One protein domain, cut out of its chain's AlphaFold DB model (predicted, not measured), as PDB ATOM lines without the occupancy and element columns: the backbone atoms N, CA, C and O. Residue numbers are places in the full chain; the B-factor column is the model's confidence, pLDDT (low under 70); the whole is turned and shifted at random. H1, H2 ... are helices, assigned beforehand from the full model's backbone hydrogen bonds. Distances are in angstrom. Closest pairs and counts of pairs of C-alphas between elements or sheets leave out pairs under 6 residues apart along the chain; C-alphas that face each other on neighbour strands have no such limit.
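What this domain is: This is residues 154 to 159, 169 to 230 and 239 to 310 of the 628 residues of an uncharacterized protein of Aeromonas media (UniProt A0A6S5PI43). The longest helix, H6, pairs with H5 in a hairpin on one side of H3, while H1 and H2 form another hairpin on its other side; H4 bridges H3 and H6. Residues 289 to 310 make a long loop with no named element that runs toward the H1 and H2 end and folds back. The 140 printed residues hold six named helices, H1 to H6 in chain order, and no named strand: all helix, though under half of the residues, 69, are in named elements. The whole is compact, with a radius of gyration of the C-alphas of 14.8 A and spans of 41 by 41 by 23 A.

How they stand to each other: H6, residues 274 to 288, touches H5, residues 258 to 269, at a shallow tilt of 31 degrees, opposite ways; the closest C-alphas, of Leu 269 and Arg 277, are 4.4 A apart. H6 also touches H4, residues 239 to 245, with C-alphas 244 and 283 closest at 4.9 A. The hub, H3, residues 216 to 227, touches four helices, among them H4, with C-alphas 227 and 239 closest at 5.6 A. H1, residues 172 to 183, H2, residues 199 to 209, and H3 form an up-and-down bundle, each running against the one before. C-alphas 206 and 219 are the closest of H2 and H3, 5.4 A apart. H1 and H6 are apart. In all six helices every O i to N i+4 pair is within hydrogen-bond range.

Where its parts are: H6 is 21.4 A long, H5 16.3 A, H1 and H3 16.2 A each. H1 begins at C-alpha 172 (111.386, 80.174, 125.290); H6 ends at C-alpha 288 (124.168, 105.545, 113.085).

The domain as a whole: The C-alphas of Asp 187 and Asp 290, the farthest apart, are 42.3 A apart. Residues 160 to 168 and 231 to 238 are cut out, with C-alpha gaps of 17.2 A and 7.5 A. The links H1 to H2 and H4 to H5 are long. Confidence is low, with pLDDT under 70, at residues 186 to 196 and 295 to 298.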
ATOM      1  N   THR A 154     124.084  76.407 134.312       86.44
ATOM      2  CA  THR A 154     125.496  76.830 134.405       86.44
ATOM      3  C   THR A 154     126.486  75.671 134.481       86.44
ATOM      4  O   THR A 154     127.663  75.865 134.176       86.44
ATOM      5  N   VAL A 155     126.019  74.478 134.867       87.06
ATOM      6  CA  VAL A 155     126.848  73.293 135.155       87.06
ATOM      7  C   VAL A 155     126.433  72.059 134.350       87.06
ATOM      8  O   VAL A 155     126.851  70.945 134.661       87.06
ATOM      9  N   LEU A 156     125.609  72.235 133.311       89.44
ATOM     10  CA  LEU A 156     125.208  71.139 132.425       89.44
ATOM     11  C   LEU A 156     126.436  70.476 131.785       89.44
ATOM     12  O   LEU A 156     127.417  71.144 131.455       89.44
ATOM     13  N   ASP A 157     126.374  69.167 131.551       89.75
ATOM     14  CA  ASP A 157     127.344  68.469 130.702       89.75
ATOM     15  C   ASP A 157     127.045  68.699 129.203       89.75
ATOM     16  O   ASP A 157     126.046  69.321 128.836       89.75
ATOM     17  N   ASP A 158     127.919  68.227 128.307       89.88
ATOM     18  CA  ASP A 158     127.781  68.484 126.861       89.88
ATOM     19  C   ASP A 158     126.572  67.794 126.224       89.88
ATOM     20  O   ASP A 158     126.197  68.102 125.088       89.88
ATOM     21  N   ARG A 159     125.989  66.800 126.897       91.00
ATOM     22  CA  ARG A 159     124.777  66.127 126.428       91.00
ATOM     23  C   ARG A 159     123.560  66.934 126.863       91.00
ATOM     24  O   ARG A 159     122.742  67.275 126.019       91.00
ATOM     25  N   PRO A 169     113.556  76.255 121.710       94.44
ATOM     26  CA  PRO A 169     112.438  76.798 120.931       94.44
ATOM     27  C   PRO A 169     111.039  76.377 121.397       94.44
ATOM     28  O   PRO A 169     110.049  76.956 120.938       94.44
ATOM     29  N   VAL A 170     110.927  75.376 122.272       96.69
ATOM     30  CA  VAL A 170     109.640  74.823 122.719       96.69
ATOM     31  C   VAL A 170     109.008  75.712 123.788       96.69
ATOM     32  O   VAL A 170     107.846  76.087 123.641       96.69
ATOM     33  N   ALA A 171     109.775  76.099 124.813       96.19
ATOM     34  CA  ALA A 171     109.319  76.958 125.911       96.19
ATOM     35  C   ALA A 171     110.300  78.129 126.158       96.19
ATOM     36  O   ALA A 171     110.981  78.161 127.185       96.19
ATOM     37  N   PRO A 172     110.402  79.091 125.218       95.75
ATOM     38  CA  PRO A 172     111.386  80.174 125.290       95.75
ATOM     39  C   PRO A 172     111.233  81.067 126.529       95.75
ATOM     40  O   PRO A 172     112.240  81.450 127.114       95.75
ATOM     41  N   GLU A 173     110.003  81.355 126.965       96.44
ATOM     42  CA  GLU A 173     109.760  82.155 128.177       96.44
ATOM     43  C   GLU A 173     110.234  81.430 129.441       96.44
ATOM     44  O   GLU A 173     110.985  82.000 130.223       96.44
ATOM     45  N   ALA A 174     109.898  80.145 129.604       97.56
ATOM     46  CA  ALA A 174     110.367  79.353 130.744       97.56
ATOM     47  C   ALA A 174     111.899  79.213 130.763       97.56
ATOM     48  O   ALA A 174     112.523  79.208 131.826       97.56
ATOM     49  N   LEU A 175     112.525  79.128 129.583       97.50
ATOM     50  CA  LEU A 175     113.980  79.142 129.462       97.50
ATOM     51  C   LEU A 175     114.556  80.496 129.890       97.50
ATOM     52  O   LEU A 175     115.526  80.522 130.647       97.50
ATOM     53  N   LEU A 176     113.970  81.605 129.433       97.94
ATOM     54  CA  LEU A 176     114.402  82.946 129.816       97.94
ATOM     55  C   LEU A 176     114.250  83.173 131.324       97.94
ATOM     56  O   LEU A 176     115.201  83.629 131.953       97.94
ATOM     57  N   ASP A 177     113.121  82.773 131.914       97.38
ATOM     58  CA  ASP A 177     112.888  82.811 133.362       97.38
ATOM     59  C   ASP A 177     113.970  82.031 134.119       97.38
ATOM     60  O   ASP A 177     114.488  82.491 135.140       97.38
ATOM     61  N   ARG A 178     114.362  80.859 133.601       96.06
ATOM     62  CA  ARG A 178     115.422  80.042 134.199       96.06
ATOM     63  C   ARG A 178     116.793  80.695 134.094       96.06
ATOM     64  O   ARG A 178     117.533  80.689 135.077       96.06
ATOM     65  N   ILE A 179     117.132  81.252 132.931       95.00
ATOM     66  CA  ILE A 179     118.391  81.976 132.723       95.00
ATOM     67  C   ILE A 179     118.462  83.190 133.647       95.00
ATOM     68  O   ILE A 179     119.456  83.364 134.349       95.00
ATOM     69  N   GLU A 180     117.400  83.990 133.696       95.06
ATOM     70  CA  GLU A 180     117.303  85.177 134.541       95.06
ATOM     71  C   GLU A 180     117.463  84.827 136.025       95.06
ATOM     72  O   GLU A 180     118.307  85.412 136.707       95.06
ATOM     73  N   ALA A 181     116.737  83.813 136.506       92.75
ATOM     74  CA  ALA A 181     116.822  83.365 137.892       92.75
ATOM     75  C   ALA A 181     118.245  82.938 138.290       92.75
ATOM     76  O   ALA A 181     118.668  83.204 139.411       92.75
ATOM     77  N   VAL A 182     118.987  82.293 137.383       89.38
ATOM     78  CA  VAL A 182     120.358  81.826 137.646       89.38
ATOM     79  C   VAL A 182     121.382  82.958 137.561       89.38
ATOM     80  O   VAL A 182     122.320  82.984 138.350       89.38
ATOM     81  N   LEU A 183     121.215  83.900 136.629       87.38
ATOM     82  CA  LEU A 183     122.151  85.014 136.442       87.38
ATOM     83  C   LEU A 183     122.007  86.124 137.491       87.38
ATOM     84  O   LEU A 183     122.965  86.858 137.717       87.38
ATOM     85  N   ILE A 184     120.829  86.271 138.100       85.38
ATOM     86  CA  ILE A 184     120.543  87.297 139.122       85.38
ATOM     87  C   ILE A 184     120.671  86.731 140.551       85.38
ATOM     88  O   ILE A 184     120.603  87.474 141.533       85.38
ATOM     89  N   ALA A 185     120.880  85.420 140.698       82.69
ATOM     90  CA  ALA A 185     121.048  84.788 142.001       82.69
ATOM     91  C   ALA A 185     122.220  85.407 142.786       82.69
ATOM     92  O   ALA A 185     123.269  85.730 142.234       82.69
ATOM     93  N   SER A 186     122.044  85.589 144.096       64.62
ATOM     94  CA  SER A 186     123.024  86.283 144.949       64.62
ATOM     95  C   SER A 186     124.337  85.516 145.125       64.62
ATOM     96  O   SER A 186     125.351  86.110 145.480       64.62
ATOM     97  N   ASP A 187     124.304  84.203 144.911       67.06
ATOM     98  CA  ASP A 187     125.439  83.279 144.933       67.06
ATOM     99  C   ASP A 187     126.068  83.080 143.546       67.06
ATOM    100  O   ASP A 187     126.958  82.247 143.378       67.06
ATOM    101  N   PHE A 188     125.628  83.839 142.539       68.62
ATOM    102  CA  PHE A 188     126.229  83.814 141.218       68.62
ATOM    103  C   PHE A 188     127.659  84.370 141.279       68.62
ATOM    104  O   PHE A 188     127.874  85.578 141.344       68.62
ATOM    105  N   GLU A 189     128.655  83.485 141.208       61.28
ATOM    106  CA  GLU A 189     130.088  83.834 141.267       61.28
ATOM    107  C   GLU A 189     130.622  84.535 139.992       61.28
ATOM    108  O   GLU A 189     131.831  84.684 139.809       61.28
ATOM    109  N   GLY A 190     129.734  85.005 139.109       60.16
ATOM    110  CA  GLY A 190     130.082  85.628 137.834       60.16
ATOM    111  C   GLY A 190     130.454  84.612 136.746       60.16
ATOM    112  O   GLY A 190     131.003  83.542 136.994       60.16
ATOM    113  N   MET A 191     130.184  84.950 135.482       63.09
ATOM    114  CA  MET A 191     130.664  84.187 134.318       63.09
ATOM    115  C   MET A 191     131.977  84.772 133.791       63.09
ATOM    116  O   MET A 191     132.086  85.135 132.615       63.09
ATOM    117  N   MET A 192     132.978  84.877 134.665       57.88
ATOM    118  CA  MET A 192     134.338  85.205 134.238       57.88
ATOM    119  C   MET A 192     134.861  84.099 133.295       57.88
ATOM    120  O   MET A 192     134.534  82.918 133.496       57.88
ATOM    121  N   PRO A 193     135.665  84.432 132.267       51.62
ATOM    122  CA  PRO A 193     136.326  83.436 131.426       51.62
ATOM    123  C   PRO A 193     137.070  82.404 132.295       51.62
ATOM    124  O   PRO A 193     137.933  82.758 133.090       51.62
ATOM    125  N   GLY A 194     136.684  81.127 132.194       53.78
ATOM    126  CA  GLY A 194     137.248  80.026 132.992       53.78
ATOM    127  C   GLY A 194     136.364  79.489 134.129       53.78
ATOM    128  O   GLY A 194     136.582  78.355 134.547       53.78
ATOM    129  N   TYR A 195     135.334  80.223 134.574       54.41
ATOM    130  CA  TYR A 195     134.462  79.800 135.688       54.41
ATOM    131  C   TYR A 195     133.200  79.039 135.250       54.41
ATOM    132  O   TYR A 195     132.710  78.181 135.979       54.41
ATOM    133  N   SER A 196     132.684  79.292 134.041       65.06
ATOM    134  CA  SER A 196     131.542  78.552 133.489       65.06
ATOM    135  C   SER A 196     131.828  78.075 132.069       65.06
ATOM    136  O   SER A 196     131.938  78.877 131.141       65.06
ATOM    137  N   SER A 197     131.860  76.753 131.874       71.62
ATOM    138  CA  SER A 197     131.942  76.126 130.544       71.62
ATOM    139  C   SER A 197     130.717  76.416 129.663       71.62
ATOM    140  O   SER A 197     130.736  76.123 128.469       71.62
ATOM    141  N   ARG A 198     129.654  77.004 130.236       83.50
ATOM    142  CA  ARG A 198     128.372  77.285 129.575       83.50
ATOM    143  C   ARG A 198     128.121  78.759 129.284       83.50
ATOM    144  O   ARG A 198     127.091  79.067 128.693       83.50
ATOM    145  N   ARG A 199     129.065  79.654 129.604       84.19
ATOM    146  CA  ARG A 199     128.952  81.096 129.313       84.19
ATOM    147  C   ARG A 199     128.543  81.358 127.861       84.19
ATOM    148  O   ARG A 199     127.530  82.003 127.621       84.19
ATOM    149  N   THR A 200     129.296  80.819 126.901       84.75
ATOM    150  CA  THR A 200     129.022  80.997 125.465       84.75
ATOM    151  C   THR A 200     127.657  80.446 125.058       84.75
ATOM    152  O   THR A 200     126.940  81.101 124.313       84.75
ATOM    153  N   SER A 201     127.263  79.276 125.570       86.69
ATOM    154  CA  SER A 201     125.947  78.692 125.283       86.69
ATOM    155  C   SER A 201     124.810  79.587 125.779       86.69
ATOM    156  O   SER A 201     123.854  79.816 125.050       86.69
ATOM    157  N   ILE A 202     124.931  80.138 126.989       90.50
ATOM    158  CA  ILE A 202     123.910  81.016 127.578       90.50
ATOM    159  C   ILE A 202     123.810  82.332 126.806       90.50
ATOM    160  O   ILE A 202     122.705  82.783 126.519       90.50
ATOM    161  N   ILE A 203     124.945  82.906 126.407       90.00
ATOM    162  CA  ILE A 203     124.986  84.087 125.542       90.00
ATOM    163  C   ILE A 203     124.255  83.821 124.220       90.00
ATOM    164  O   ILE A 203     123.360  84.580 123.858       90.00
ATOM    165  N   ASN A 204     124.572  82.717 123.537       89.75
ATOM    166  CA  ASN A 204     123.935  82.359 122.269       89.75
ATOM    167  C   ASN A 204     122.421  82.131 122.434       89.75
ATOM    168  O   ASN A 204     121.637  82.534 121.579       89.75
ATOM    169  N   LEU A 205     121.987  81.524 123.545       92.75
ATOM    170  CA  LEU A 205     120.562  81.367 123.853       92.75
ATOM    171  C   LEU A 205     119.881  82.719 124.083       92.75
ATOM    172  O   LEU A 205     118.817  82.952 123.521       92.75
ATOM    173  N   LEU A 206     120.493  83.628 124.847       94.62
ATOM    174  CA  LEU A 206     119.971  84.985 125.041       94.62
ATOM    175  C   LEU A 206     119.877  85.749 123.717       94.62
ATOM    176  O   LEU A 206     118.896  86.456 123.506       94.62
ATOM    177  N   GLN A 207     120.836  85.569 122.803       92.12
ATOM    178  CA  GLN A 207     120.747  86.144 121.460       92.12
ATOM    179  C   GLN A 207     119.551  85.589 120.676       92.12
ATOM    180  O   GLN A 207     118.785  86.355 120.094       92.12
ATOM    181  N   LEU A 208     119.350  84.267 120.691       92.44
ATOM    182  CA  LEU A 208     118.209  83.631 120.028       92.44
ATOM    183  C   LEU A 208     116.871  84.055 120.653       92.44
ATOM    184  O   LEU A 208     115.877  84.179 119.937       92.44
ATOM    185  N   LEU A 209     116.815  84.274 121.965       94.75
ATOM    186  CA  LEU A 209     115.610  84.726 122.664       94.75
ATOM    187  C   LEU A 209     115.321  86.212 122.403       94.75
ATOM    188  O   LEU A 209     114.160  86.582 122.247       94.75
ATOM    189  N   ALA A 210     116.359  87.040 122.253       95.31
ATOM    190  CA  ALA A 210     116.238  88.467 121.948       95.31
ATOM    191  C   ALA A 210     115.612  88.760 120.572       95.31
ATOM    192  O   ALA A 210     115.269  89.910 120.298       95.31
ATOM    193  N   TYR A 211     115.432  87.745 119.716       94.00
ATOM    194  CA  TYR A 211     114.699  87.876 118.456       94.00
ATOM    195  C   TYR A 211     113.269  88.399 118.665       94.00
ATOM    196  O   TYR A 211     112.798  89.240 117.896       94.00
ATOM    197  N   GLU A 212     112.591  87.919 119.714       92.56
ATOM    198  CA  GLU A 212     111.200  88.265 120.007       92.56
ATOM    199  C   GLU A 212     111.106  89.623 120.719       92.56
ATOM    200  O   GLU A 212     111.771  89.871 121.730       92.56
ATOM    201  N   THR A 213     110.222  90.500 120.235       95.38
ATOM    202  CA  THR A 213     110.030  91.860 120.766       95.38
ATOM    203  C   THR A 213     109.739  91.868 122.274       95.38
ATOM    204  O   THR A 213     110.224  92.737 122.992       95.38
ATOM    205  N   ASN A 214     108.968  90.906 122.786       96.62
ATOM    206  CA  ASN A 214     108.590  90.829 124.203       96.62
ATOM    207  C   ASN A 214     109.743  90.378 125.125       96.62
ATOM    208  O   ASN A 214     109.764  90.753 126.296       96.62
ATOM    209  N   ALA A 215     110.699  89.606 124.603       96.81
ATOM    210  CA  ALA A 215     111.840  89.081 125.349       96.81
ATOM    211  C   ALA A 215     113.087  89.974 125.241       96.81
ATOM    212  O   ALA A 215     113.972  89.891 126.096       96.81
ATOM    213  N   PHE A 216     113.152  90.836 124.218       97.62
ATOM    214  CA  PHE A 216     114.321  91.647 123.876       97.62
ATOM    215  C   PHE A 216     114.947  92.356 125.078       97.62
ATOM    216  O   PHE A 216     116.095  92.086 125.423       97.62
ATOM    217  N   GLU A 217     114.206  93.231 125.761       98.12
ATOM    218  CA  GLU A 217     114.795  94.044 126.828       98.12
ATOM    219  C   GLU A 217     115.323  93.198 127.995       98.12
ATOM    220  O   GLU A 217     116.382  93.501 128.543       98.12
ATOM    221  N   ARG A 218     114.612  92.121 128.359       97.81
ATOM    222  CA  ARG A 218     115.061  91.170 129.390       97.81
ATOM    223  C   ARG A 218     116.380  90.525 128.969       97.81
ATOM    224  O   ARG A 218     117.344  90.546 129.730       97.81
ATOM    225  N   CYS A 219     116.453  90.034 127.733       97.75
ATOM    226  CA  CYS A 219     117.656  89.403 127.200       97.75
ATOM    227  C   CYS A 219     118.844  90.371 127.162       97.75
ATOM    228  O   CYS A 219     119.931  90.019 127.622       97.75
ATOM    229  N   ILE A 220     118.652  91.602 126.675       97.62
ATOM    230  CA  ILE A 220     119.750  92.572 126.595       97.62
ATOM    231  C   ILE A 220     120.216  93.011 127.985       97.62
ATOM    232  O   ILE A 220     121.422  93.116 128.201       97.62
ATOM    233  N   ARG A 221     119.318  93.203 128.961       97.12
ATOM    234  CA  ARG A 221     119.723  93.518 130.346       97.12
ATOM    235  C   ARG A 221     120.559  92.395 130.966       97.12
ATOM    236  O   ARG A 221     121.556  92.683 131.625       97.12
ATOM    237  N   LEU A 222     120.216  91.131 130.700       95.38
ATOM    238  CA  LEU A 222     121.023  89.981 131.120       95.38
ATOM    239  C   LEU A 222     122.389  89.953 130.423       95.38
ATOM    240  O   LEU A 222     123.403  89.758 131.089       95.38
ATOM    241  N   LEU A 223     122.447  90.220 129.116       94.69
ATOM    242  CA  LEU A 223     123.715  90.330 128.390       94.69
ATOM    243  C   LEU A 223     124.581  91.481 128.924       94.69
ATOM    244  O   LEU A 223     125.778  91.293 129.117       94.69
ATOM    245  N   ILE A 224     124.002  92.650 129.228       94.50
ATOM    246  CA  ILE A 224     124.716  93.782 129.847       94.50
ATOM    247  C   ILE A 224     125.263  93.378 131.222       94.50
ATOM    248  O   ILE A 224     126.425  93.651 131.518       94.50
ATOM    249  N   HIS A 225     124.464  92.682 132.038       91.12
ATOM    250  CA  HIS A 225     124.927  92.138 133.316       91.12
ATOM    251  C   HIS A 225     126.075  91.135 133.132       91.12
ATOM    252  O   HIS A 225     127.006  91.114 133.923       91.12
ATOM    253  N   MET A 226     126.077  90.333 132.068       88.19
ATOM    254  CA  MET A 226     127.208  89.451 131.758       88.19
ATOM    255  C   MET A 226     128.439  90.220 131.250       88.19
ATOM    256  O   MET A 226     129.568  89.866 131.593       88.19
ATOM    257  N   ALA A 227     128.244  91.287 130.470       89.06
ATOM    258  CA  ALA A 227     129.308  92.158 129.963       89.06
ATOM    259  C   ALA A 227     130.032  92.933 131.080       89.06
ATOM    260  O   ALA A 227     131.166  93.385 130.903       89.06
ATOM    261  N   ASP A 228     129.406  93.062 132.249       87.19
ATOM    262  CA  ASP A 228     130.029  93.595 133.458       87.19
ATOM    263  C   ASP A 228     131.135  92.690 134.032       87.19
ATOM    264  O   ASP A 228     131.967  93.158 134.808       87.19
ATOM    265  N   TYR A 229     131.195  91.419 133.639       81.19
ATOM    266  CA  TYR A 229     132.249  90.476 134.040       81.19
ATOM    267  C   TYR A 229     133.206  90.151 132.883       81.19
ATOM    268  O   TYR A 229     134.001  89.223 132.955       81.19
ATOM    269  N   GLU A 230     133.112  90.866 131.765       80.38
ATOM    270  CA  GLU A 230     134.012  90.672 130.631       80.38
ATOM    271  C   GLU A 230     135.280  91.522 130.790       80.38
ATOM    272  O   GLU A 230     135.201  92.705 131.123       80.38
ATOM    273  N   VAL A 239     130.835  89.709 124.476       88.44
ATOM    274  CA  VAL A 239     129.417  89.978 124.780       88.44
ATOM    275  C   VAL A 239     129.071  91.416 124.428       88.44
ATOM    276  O   VAL A 239     128.001  91.675 123.884       88.44
ATOM    277  N   ARG A 240     129.989  92.359 124.669       90.25
ATOM    278  CA  ARG A 240     129.790  93.769 124.299       90.25
ATOM    279  C   ARG A 240     129.553  93.942 122.800       90.25
ATOM    280  O   ARG A 240     128.615  94.642 122.436       90.25
ATOM    281  N   ASN A 241     130.342  93.278 121.952       88.06
ATOM    282  CA  ASN A 241     130.178  93.368 120.494       88.06
ATOM    283  C   ASN A 241     128.872  92.711 120.026       88.06
ATOM    284  O   ASN A 241     128.222  93.194 119.104       88.06
ATOM    285  N   GLN A 242     128.458  91.622 120.673       89.12
ATOM    286  CA  GLN A 242     127.169  91.003 120.381       89.12
ATOM    287  C   GLN A 242     125.987  91.890 120.781       89.12
ATOM    288  O   GLN A 242     124.998  91.954 120.059       89.12
ATOM    289  N   ILE A 243     126.081  92.593 121.915       94.94
ATOM    290  CA  ILE A 243     125.045  93.540 122.339       94.94
ATOM    291  C   ILE A 243     124.898  94.659 121.306       94.94
ATOM    292  O   ILE A 243     123.776  94.984 120.931       94.94
ATOM    293  N   THR A 244     126.004  95.247 120.841       94.06
ATOM    294  CA  THR A 244     125.962  96.390 119.911       94.06
ATOM    295  C   THR A 244     125.328  96.021 118.572       94.06
ATOM    296  O   THR A 244     124.606  96.836 118.011       94.06
ATOM    297  N   GLN A 245     125.476  94.777 118.105       92.00
ATOM    298  CA  GLN A 245     124.826  94.294 116.878       92.00
ATOM    299  C   GLN A 245     123.292  94.339 116.925       92.00
ATOM    300  O   GLN A 245     122.659  94.447 115.881       92.00
ATOM    301  N   PHE A 246     122.650  94.332 118.095       95.25
ATOM    302  CA  PHE A 246     121.193  94.520 118.164       95.25
ATOM    303  C   PHE A 246     120.740  95.947 117.823       95.25
ATOM    304  O   PHE A 246     119.545  96.188 117.628       95.25
ATOM    305  N   PHE A 247     121.683  96.888 117.762       96.25
ATOM    306  CA  PHE A 247     121.444  98.309 117.544       96.25
ATOM    307  C   PHE A 247     121.709  98.747 116.111       96.25
ATOM    308  O   PHE A 247     121.629  99.932 115.848       96.25
ATOM    309  N   GLN A 248     121.970  97.837 115.174       93.88
ATOM    310  CA  GLN A 248     121.966  98.182 113.752       93.88
ATOM    311  C   GLN A 248     120.533  98.179 113.189       93.88
ATOM    312  O   GLN A 248     119.676  97.406 113.634       93.88
ATOM    313  N   ALA A 249     120.264  99.030 112.196       93.06
ATOM    314  CA  ALA A 249     118.919  99.194 111.639       93.06
ATOM    315  C   ALA A 249     118.430  97.956 110.861       93.06
ATOM    316  O   ALA A 249     117.238  97.681 110.844       93.06
ATOM    317  N   TYR A 250     119.331  97.186 110.250       92.19
ATOM    318  CA  TYR A 250     118.989  95.989 109.475       92.19
ATOM    319  C   TYR A 250     119.945  94.832 109.782       92.19
ATOM    320  O   TYR A 250     121.089  95.054 110.153       92.19
ATOM    321  N   LEU A 251     119.496  93.580 109.638       92.06
ATOM    322  CA  LEU A 251     120.247  92.360 109.991       92.06
ATOM    323  C   LEU A 251     120.573  92.206 111.489       92.06
ATOM    324  O   LEU A 251     121.463  91.436 111.843       92.06
ATOM    325  N   SER A 252     119.864  92.920 112.367       92.12
ATOM    326  CA  SER A 252     120.098  92.891 113.823       92.12
ATOM    327  C   SER A 252     119.624  91.605 114.507       92.12
ATOM    328  O   SER A 252     119.897  91.410 115.689       92.12
ATOM    329  N   GLY A 253     118.891  90.734 113.803       91.56
ATOM    330  CA  GLY A 253     118.400  89.472 114.358       91.56
ATOM    331  C   GLY A 253     117.306  89.652 115.414       91.56
ATOM    332  O   GLY A 253     117.118  88.774 116.250       91.56
ATOM    333  N   THR A 254     116.596  90.788 115.408       93.81
ATOM    334  CA  THR A 254     115.507  91.078 116.351       93.81
ATOM    335  C   THR A 254     114.408  91.960 115.763       93.81
ATOM    336  O   THR A 254     114.680  92.885 114.992       93.81
ATOM    337  N   HIS A 255     113.165  91.704 116.181       94.00
ATOM    338  CA  HIS A 255     111.984  92.545 115.931       94.00
ATOM    339  C   HIS A 255     111.745  93.584 117.036       94.00
ATOM    340  O   HIS A 255     110.645  94.130 117.159       94.00
ATOM    341  N   ALA A 256     112.744  93.858 117.878       96.44
ATOM    342  CA  ALA A 256     112.676  94.949 118.842       96.44
ATOM    343  C   ALA A 256     112.268  96.262 118.157       96.44
ATOM    344  O   ALA A 256     112.672  96.545 117.026       96.44
ATOM    345  N   SER A 257     111.483  97.089 118.841       96.94
ATOM    346  CA  SER A 257     111.117  98.405 118.322       96.94
ATOM    347  C   SER A 257     112.276  99.400 118.462       96.94
ATOM    348  O   SER A 257     113.210  99.216 119.251       96.94
ATOM    349  N   LEU A 258     112.193 100.513 117.729       97.69
ATOM    350  CA  LEU A 258     113.078 101.665 117.919       97.69
ATOM    351  C   LEU A 258     113.078 102.146 119.383       97.69
ATOM    352  O   LEU A 258     114.136 102.391 119.960       97.69
ATOM    353  N   SER A 259     111.902 102.215 120.017       98.06
ATOM    354  CA  SER A 259     111.770 102.668 121.407       98.06
ATOM    355  C   SER A 259     112.444 101.734 122.415       98.06
ATOM    356  O   SER A 259     113.080 102.225 123.345       98.06
ATOM    357  N   GLN A 260     112.366 100.413 122.223       98.25
ATOM    358  CA  GLN A 260     113.029  99.442 123.100       98.25
ATOM    359  C   GLN A 260     114.551  99.573 123.034       98.25
ATOM    360  O   GLN A 260     115.222  99.601 124.066       98.25
ATOM    361  N   ARG A 261     115.102  99.719 121.823       98.38
ATOM    362  CA  ARG A 261     116.540  99.947 121.636       98.38
ATOM    363  C   ARG A 261     116.970 101.258 122.294       98.38
ATOM    364  O   ARG A 261     117.871 101.255 123.127       98.38
ATOM    365  N   ILE A 262     116.274 102.362 122.021       98.56
ATOM    366  CA  ILE A 262     116.568 103.659 122.652       98.56
ATOM    367  C   ILE A 262     116.516 103.570 124.185       98.56
ATOM    368  O   ILE A 262     117.375 104.147 124.852       98.56
ATOM    369  N   SER A 263     115.548 102.842 124.751       98.38
ATOM    370  CA  SER A 263     115.425 102.650 126.201       98.38
ATOM    371  C   SER A 263     116.681 102.005 126.793       98.38
ATOM    372  O   SER A 263     117.324 102.594 127.661       98.38
ATOM    373  N   ILE A 264     117.100 100.855 126.256       98.44
ATOM    374  CA  ILE A 264     118.292 100.133 126.722       98.44
ATOM    375  C   ILE A 264     119.571 100.962 126.546       98.44
ATOM    376  O   ILE A 264     120.410 101.018 127.447       98.44
ATOM    377  N   MET A 265     119.728 101.636 125.405       98.38
ATOM    378  CA  MET A 265     120.887 102.500 125.174       98.38
ATOM    379  C   MET A 265     120.951 103.629 126.210       98.38
ATOM    380  O   MET A 265     122.014 103.892 126.771       98.38
ATOM    381  N   ASN A 266     119.818 104.266 126.513       97.56
ATOM    382  CA  ASN A 266     119.754 105.320 127.523       97.56
ATOM    383  C   ASN A 266     120.025 104.793 128.940       97.56
ATOM    384  O   ASN A 266     120.693 105.483 129.712       97.56
ATOM    385  N   GLU A 267     119.575 103.582 129.286       97.75
ATOM    386  CA  GLU A 267     119.939 102.919 130.552       97.75
ATOM    387  C   GLU A 267     121.469 102.778 130.689       97.75
ATOM    388  O   GLU A 267     122.031 103.043 131.753       97.75
ATOM    389  N   CYS A 268     122.163 102.426 129.601       97.56
ATOM    390  CA  CYS A 268     123.625 102.359 129.561       97.56
ATOM    391  C   CYS A 268     124.288 103.741 129.672       97.56
ATOM    392  O   CYS A 268     125.186 103.924 130.496       97.56
ATOM    393  N   LEU A 269     123.840 104.718 128.877       96.44
ATOM    394  CA  LEU A 269     124.406 106.074 128.827       96.44
ATOM    395  C   LEU A 269     124.246 106.838 130.147       96.44
ATOM    396  O   LEU A 269     125.134 107.587 130.540       96.44
ATOM    397  N   THR A 270     123.136 106.624 130.854       94.81
ATOM    398  CA  THR A 270     122.856 107.270 132.151       94.81
ATOM    399  C   THR A 270     123.439 106.510 133.346       94.81
ATOM    400  O   THR A 270     123.277 106.926 134.494       94.81
ATOM    401  N   SER A 271     124.139 105.398 133.105       95.12
ATOM    402  CA  SER A 271     124.730 104.591 134.167       95.12
ATOM    403  C   SER A 271     125.895 105.306 134.855       95.12
ATOM    404  O   SER A 271     126.775 105.881 134.213       95.12
ATOM    405  N   GLY A 272     125.987 105.168 136.181       91.88
ATOM    406  CA  GLY A 272     127.167 105.588 136.944       91.88
ATOM    407  C   GLY A 272     128.435 104.782 136.618       91.88
ATOM    408  O   GLY A 272     129.534 105.220 136.952       91.88
ATOM    409  N   VAL A 273     128.310 103.636 135.939       90.69
ATOM    410  CA  VAL A 273     129.434 102.755 135.595       90.69
ATOM    411  C   VAL A 273     130.028 103.146 134.235       90.69
ATOM    412  O   VAL A 273     129.380 102.977 133.202       90.69
ATOM    413  N   ALA A 274     131.289 103.593 134.214       89.88
ATOM    414  CA  ALA A 274     131.963 104.099 133.007       89.88
ATOM    415  C   ALA A 274     131.935 103.115 131.819       89.88
ATOM    416  O   ALA A 274     131.627 103.504 130.693       89.88
ATOM    417  N   ARG A 275     132.157 101.814 132.062       88.56
ATOM    418  CA  ARG A 275     132.106 100.788 131.002       88.56
ATOM    419  C   ARG A 275     130.717 100.620 130.378       88.56
ATOM    420  O   ARG A 275     130.617 100.326 129.192       88.56
ATOM    421  N   ARG A 276     129.642 100.820 131.156       93.56
ATOM    422  CA  ARG A 276     128.267 100.785 130.636       93.56
ATOM    423  C   ARG A 276     127.976 102.041 129.814       93.56
ATOM    424  O   ARG A 276     127.399 101.911 128.740       93.56
ATOM    425  N   ARG A 277     128.468 103.217 130.231       94.50
ATOM    426  CA  ARG A 277     128.400 104.438 129.403       94.50
ATOM    427  C   ARG A 277     129.113 104.251 128.065       94.50
ATOM    428  O   ARG A 277     128.531 104.531 127.022       94.50
ATOM    429  N   SER A 278     130.326 103.693 128.085       93.12
ATOM    430  CA  SER A 278     131.078 103.353 126.868       93.12
ATOM    431  C   SER A 278     130.307 102.386 125.962       93.12
ATOM    432  O   SER A 278     130.213 102.616 124.759       93.12
ATOM    433  N   LEU A 279     129.684 101.344 126.527       95.38
ATOM    434  CA  LEU A 279     128.810 100.439 125.776       95.38
ATOM    435  C   LEU A 279     127.617 101.180 125.146       95.38
ATOM    436  O   LEU A 279     127.304 100.930 123.988       95.38
ATOM    437  N   GLY A 280     127.000 102.121 125.866       97.50
ATOM    438  CA  GLY A 280     125.935 102.982 125.341       97.50
ATOM    439  C   GLY A 280     126.373 103.816 124.134       97.50
ATOM    440  O   GLY A 280     125.642 103.899 123.152       97.50
ATOM    441  N   PHE A 281     127.590 104.367 124.148       96.94
ATOM    442  CA  PHE A 281     128.143 105.067 122.982       96.94
ATOM    443  C   PHE A 281     128.452 104.132 121.813       96.94
ATOM    444  O   PHE A 281     128.213 104.501 120.668       96.94
ATOM    445  N   LYS A 282     128.910 102.902 122.077       96.00
ATOM    446  CA  LYS A 282     129.070 101.894 121.017       96.00
ATOM    447  C   LYS A 282     127.727 101.527 120.381       96.00
ATOM    448  O   LYS A 282     127.650 101.448 119.164       96.00
ATOM    449  N   MET A 283     126.667 101.371 121.179       98.00
ATOM    450  CA  MET A 283     125.303 101.171 120.668       98.00
ATOM    451  C   MET A 283     124.851 102.348 119.791       98.00
ATOM    452  O   MET A 283     124.310 102.122 118.714       98.00
ATOM    453  N   LEU A 284     125.098 103.592 120.228       98.25
ATOM    454  CA  LEU A 284     124.768 104.796 119.456       98.25
ATOM    455  C   LEU A 284     125.545 104.855 118.132       98.25
ATOM    456  O   LEU A 284     124.950 105.162 117.105       98.25
ATOM    457  N   SER A 285     126.841 104.529 118.152       96.50
ATOM    458  CA  SER A 285     127.668 104.426 116.943       96.50
ATOM    459  C   SER A 285     127.073 103.418 115.964       96.50
ATOM    460  O   SER A 285     126.751 103.785 114.841       96.50
ATOM    461  N   THR A 286     126.818 102.184 116.415       96.25
ATOM    462  CA  THR A 286     126.234 101.132 115.568       96.25
ATOM    463  C   THR A 286     124.848 101.505 115.035       96.25
ATOM    464  O   THR A 286     124.501 101.145 113.912       96.25
ATOM    465  N   ALA A 287     124.061 102.270 115.793       96.88
ATOM    466  CA  ALA A 287     122.757 102.748 115.341       96.88
ATOM    467  C   ALA A 287     122.823 103.812 114.239       96.88
ATOM    468  O   ALA A 287     121.850 103.965 113.499       96.88
ATOM    469  N   LEU A 288     123.941 104.529 114.115       95.81
ATOM    470  CA  LEU A 288     124.168 105.545 113.085       95.81
ATOM    471  C   LEU A 288     124.936 105.004 111.862       95.81
ATOM    472  O   LEU A 288     125.060 105.716 110.867       95.81
ATOM    473  N   GLU A 289     125.438 103.768 111.916       89.81
ATOM    474  CA  GLU A 289     126.189 103.126 110.831       89.81
ATOM    475  C   GLU A 289     125.296 102.679 109.658       89.81
ATOM    476  O   GLU A 289     124.157 102.230 109.824       89.81
ATOM    477  N   ASP A 290     125.859 102.746 108.449       83.19
ATOM    478  CA  ASP A 290     125.230 102.318 107.193       83.19
ATOM    479  C   ASP A 290     125.621 100.887 106.768       83.19
ATOM    480  O   ASP A 290     124.955 100.266 105.938       83.19
ATOM    481  N   ARG A 291     126.703 100.345 107.341       84.69
ATOM    482  CA  ARG A 291     127.216  99.001 107.063       84.69
ATOM    483  C   ARG A 291     126.711  98.019 108.102       84.69
ATOM    484  O   ARG A 291     127.149  98.020 109.247       84.69
ATOM    485  N   TRP A 292     125.845  97.112 107.668       88.75
ATOM    486  CA  TRP A 292     125.283  96.087 108.540       88.75
ATOM    487  C   TRP A 292     125.885  94.721 108.263       88.75
ATOM    488  O   TRP A 292     126.102  94.327 107.114       88.75
ATOM    489  N   THR A 293     126.122  93.971 109.333       84.56
ATOM    490  CA  THR A 293     126.611  92.597 109.244       84.56
ATOM    491  C   THR A 293     125.592  91.668 109.875       84.56
ATOM    492  O   THR A 293     125.140  91.893 110.995       84.56
ATOM    493  N   GLY A 294     125.177  90.642 109.132       77.12
ATOM    494  CA  GLY A 294     124.287  89.618 109.668       77.12
ATOM    495  C   GLY A 294     125.037  88.674 110.598       77.12
ATOM    496  O   GLY A 294     126.182  88.306 110.326       77.12
ATOM    497  N   PHE A 295     124.372  88.257 111.671       65.94
ATOM    498  CA  PHE A 295     124.853  87.193 112.547       65.94
ATOM    499  C   PHE A 295     124.221  85.839 112.168       65.94
ATOM    500  O   PHE A 295     123.178  85.790 111.521       65.94
ATOM    501  N   GLY A 296     124.905  84.739 112.503       56.47
ATOM    502  CA  GLY A 296     124.579  83.374 112.074       56.47
ATOM    503  C   GLY A 296     123.184  82.848 112.459       56.47
ATOM    504  O   GLY A 296     122.494  83.421 113.287       56.47
ATOM    505  N   MET A 297     122.823  81.727 111.812       54.78
ATOM    506  CA  MET A 297     121.557  80.964 111.833       54.78
ATOM    507  C   MET A 297     120.336  81.644 112.473       54.78
ATOM    508  O   MET A 297     120.112  81.550 113.675       54.78
ATOM    509  N   ASN A 298     119.456  82.174 111.620       58.25
ATOM    510  CA  ASN A 298     118.124  82.634 112.017       58.25
ATOM    511  C   ASN A 298     117.227  81.483 112.522       58.25
ATOM    512  O   ASN A 298     116.178  81.725 113.092       58.25
ATOM    513  N   GLU A 299     117.573  80.212 112.328       75.50
ATOM    514  CA  GLU A 299     116.693  79.112 112.737       75.50
ATOM    515  C   GLU A 299     116.699  78.914 114.261       75.50
ATOM    516  O   GLU A 299     117.745  78.714 114.876       75.50
ATOM    517  N   PHE A 300     115.511  78.905 114.877       87.06
ATOM    518  CA  PHE A 300     115.338  78.532 116.283       87.06
ATOM    519  C   PHE A 300     114.539  77.236 116.374       87.06
ATOM    520  O   PHE A 300     113.309  77.220 116.490       87.06
ATOM    521  N   GLY A 301     115.256  76.120 116.228       85.38
ATOM    522  CA  GLY A 301     114.658  74.807 115.995       85.38
ATOM    523  C   GLY A 301     113.793  74.804 114.740       85.38
ATOM    524  O   GLY A 301     114.242  75.194 113.671       85.38
ATOM    525  N   ALA A 302     112.539  74.368 114.867       84.69
ATOM    526  CA  ALA A 302     111.589  74.355 113.752       84.69
ATOM    527  C   ALA A 302     110.860  75.696 113.525       84.69
ATOM    528  O   ALA A 302     109.976  75.754 112.669       84.69
ATOM    529  N   ARG A 303     111.180  76.755 114.286       85.62
ATOM    530  CA  ARG A 303     110.592  78.086 114.084       85.62
ATOM    531  C   ARG A 303     111.299  78.783 112.916       85.62
ATOM    532  O   ARG A 303     112.505  79.024 113.020       85.62
ATOM    533  N   PRO A 304     110.589  79.127 111.827       83.31
ATOM    534  CA  PRO A 304     111.165  79.961 110.784       83.31
ATOM    535  C   PRO A 304     111.389  81.371 111.339       83.31
ATOM    536  O   PRO A 304     110.516  81.912 112.019       83.31
ATOM    537  N   ARG A 305     112.538  81.974 111.036       89.31
ATOM    538  CA  ARG A 305     112.809  83.380 111.354       89.31
ATOM    539  C   ARG A 305     113.477  84.076 110.182       89.31
ATOM    540  O   ARG A 305     114.198  83.458 109.397       89.31
ATOM    541  N   ASP A 306     113.224  85.368 110.093       89.50
ATOM    542  CA  ASP A 306     113.927  86.276 109.202       89.50
ATOM    543  C   ASP A 306     115.098  86.942 109.946       89.50
ATOM    544  O   ASP A 306     115.563  86.456 110.977       89.50
ATOM    545  N   TYR A 307     115.608  88.038 109.392       88.69
ATOM    546  CA  TYR A 307     116.719  88.794 109.963       88.69
ATOM    547  C   TYR A 307     116.286  89.843 111.006       88.69
ATOM    548  O   TYR A 307     117.105  90.672 111.413       88.69
ATOM    549  N   GLY A 308     115.025  89.820 111.451       91.19
ATOM    550  CA  GLY A 308     114.446  90.815 112.345       91.19
ATOM    551  C   GLY A 308     113.917  92.037 111.594       91.19
ATOM    552  O   GLY A 308     113.383  91.934 110.488       91.19
ATOM    553  N   PHE A 309     114.081  93.209 112.206       91.44
ATOM    554  CA  PHE A 309     113.675  94.487 111.632       91.44
ATOM    555  C   PHE A 309     114.311  94.709 110.248       91.44
ATOM    556  O   PHE A 309     115.533  94.664 110.096       91.44
ATOM    557  N   ASN A 310     113.461  94.936 109.243       91.50
ATOM    558  CA  ASN A 310     113.825  95.192 107.851       91.50
ATOM    559  C   ASN A 310     113.174  96.513 107.408       91.50
ATOM    560  O   ASN A 310     112.070  96.476 106.855       91.50
TER     561      ASN A 310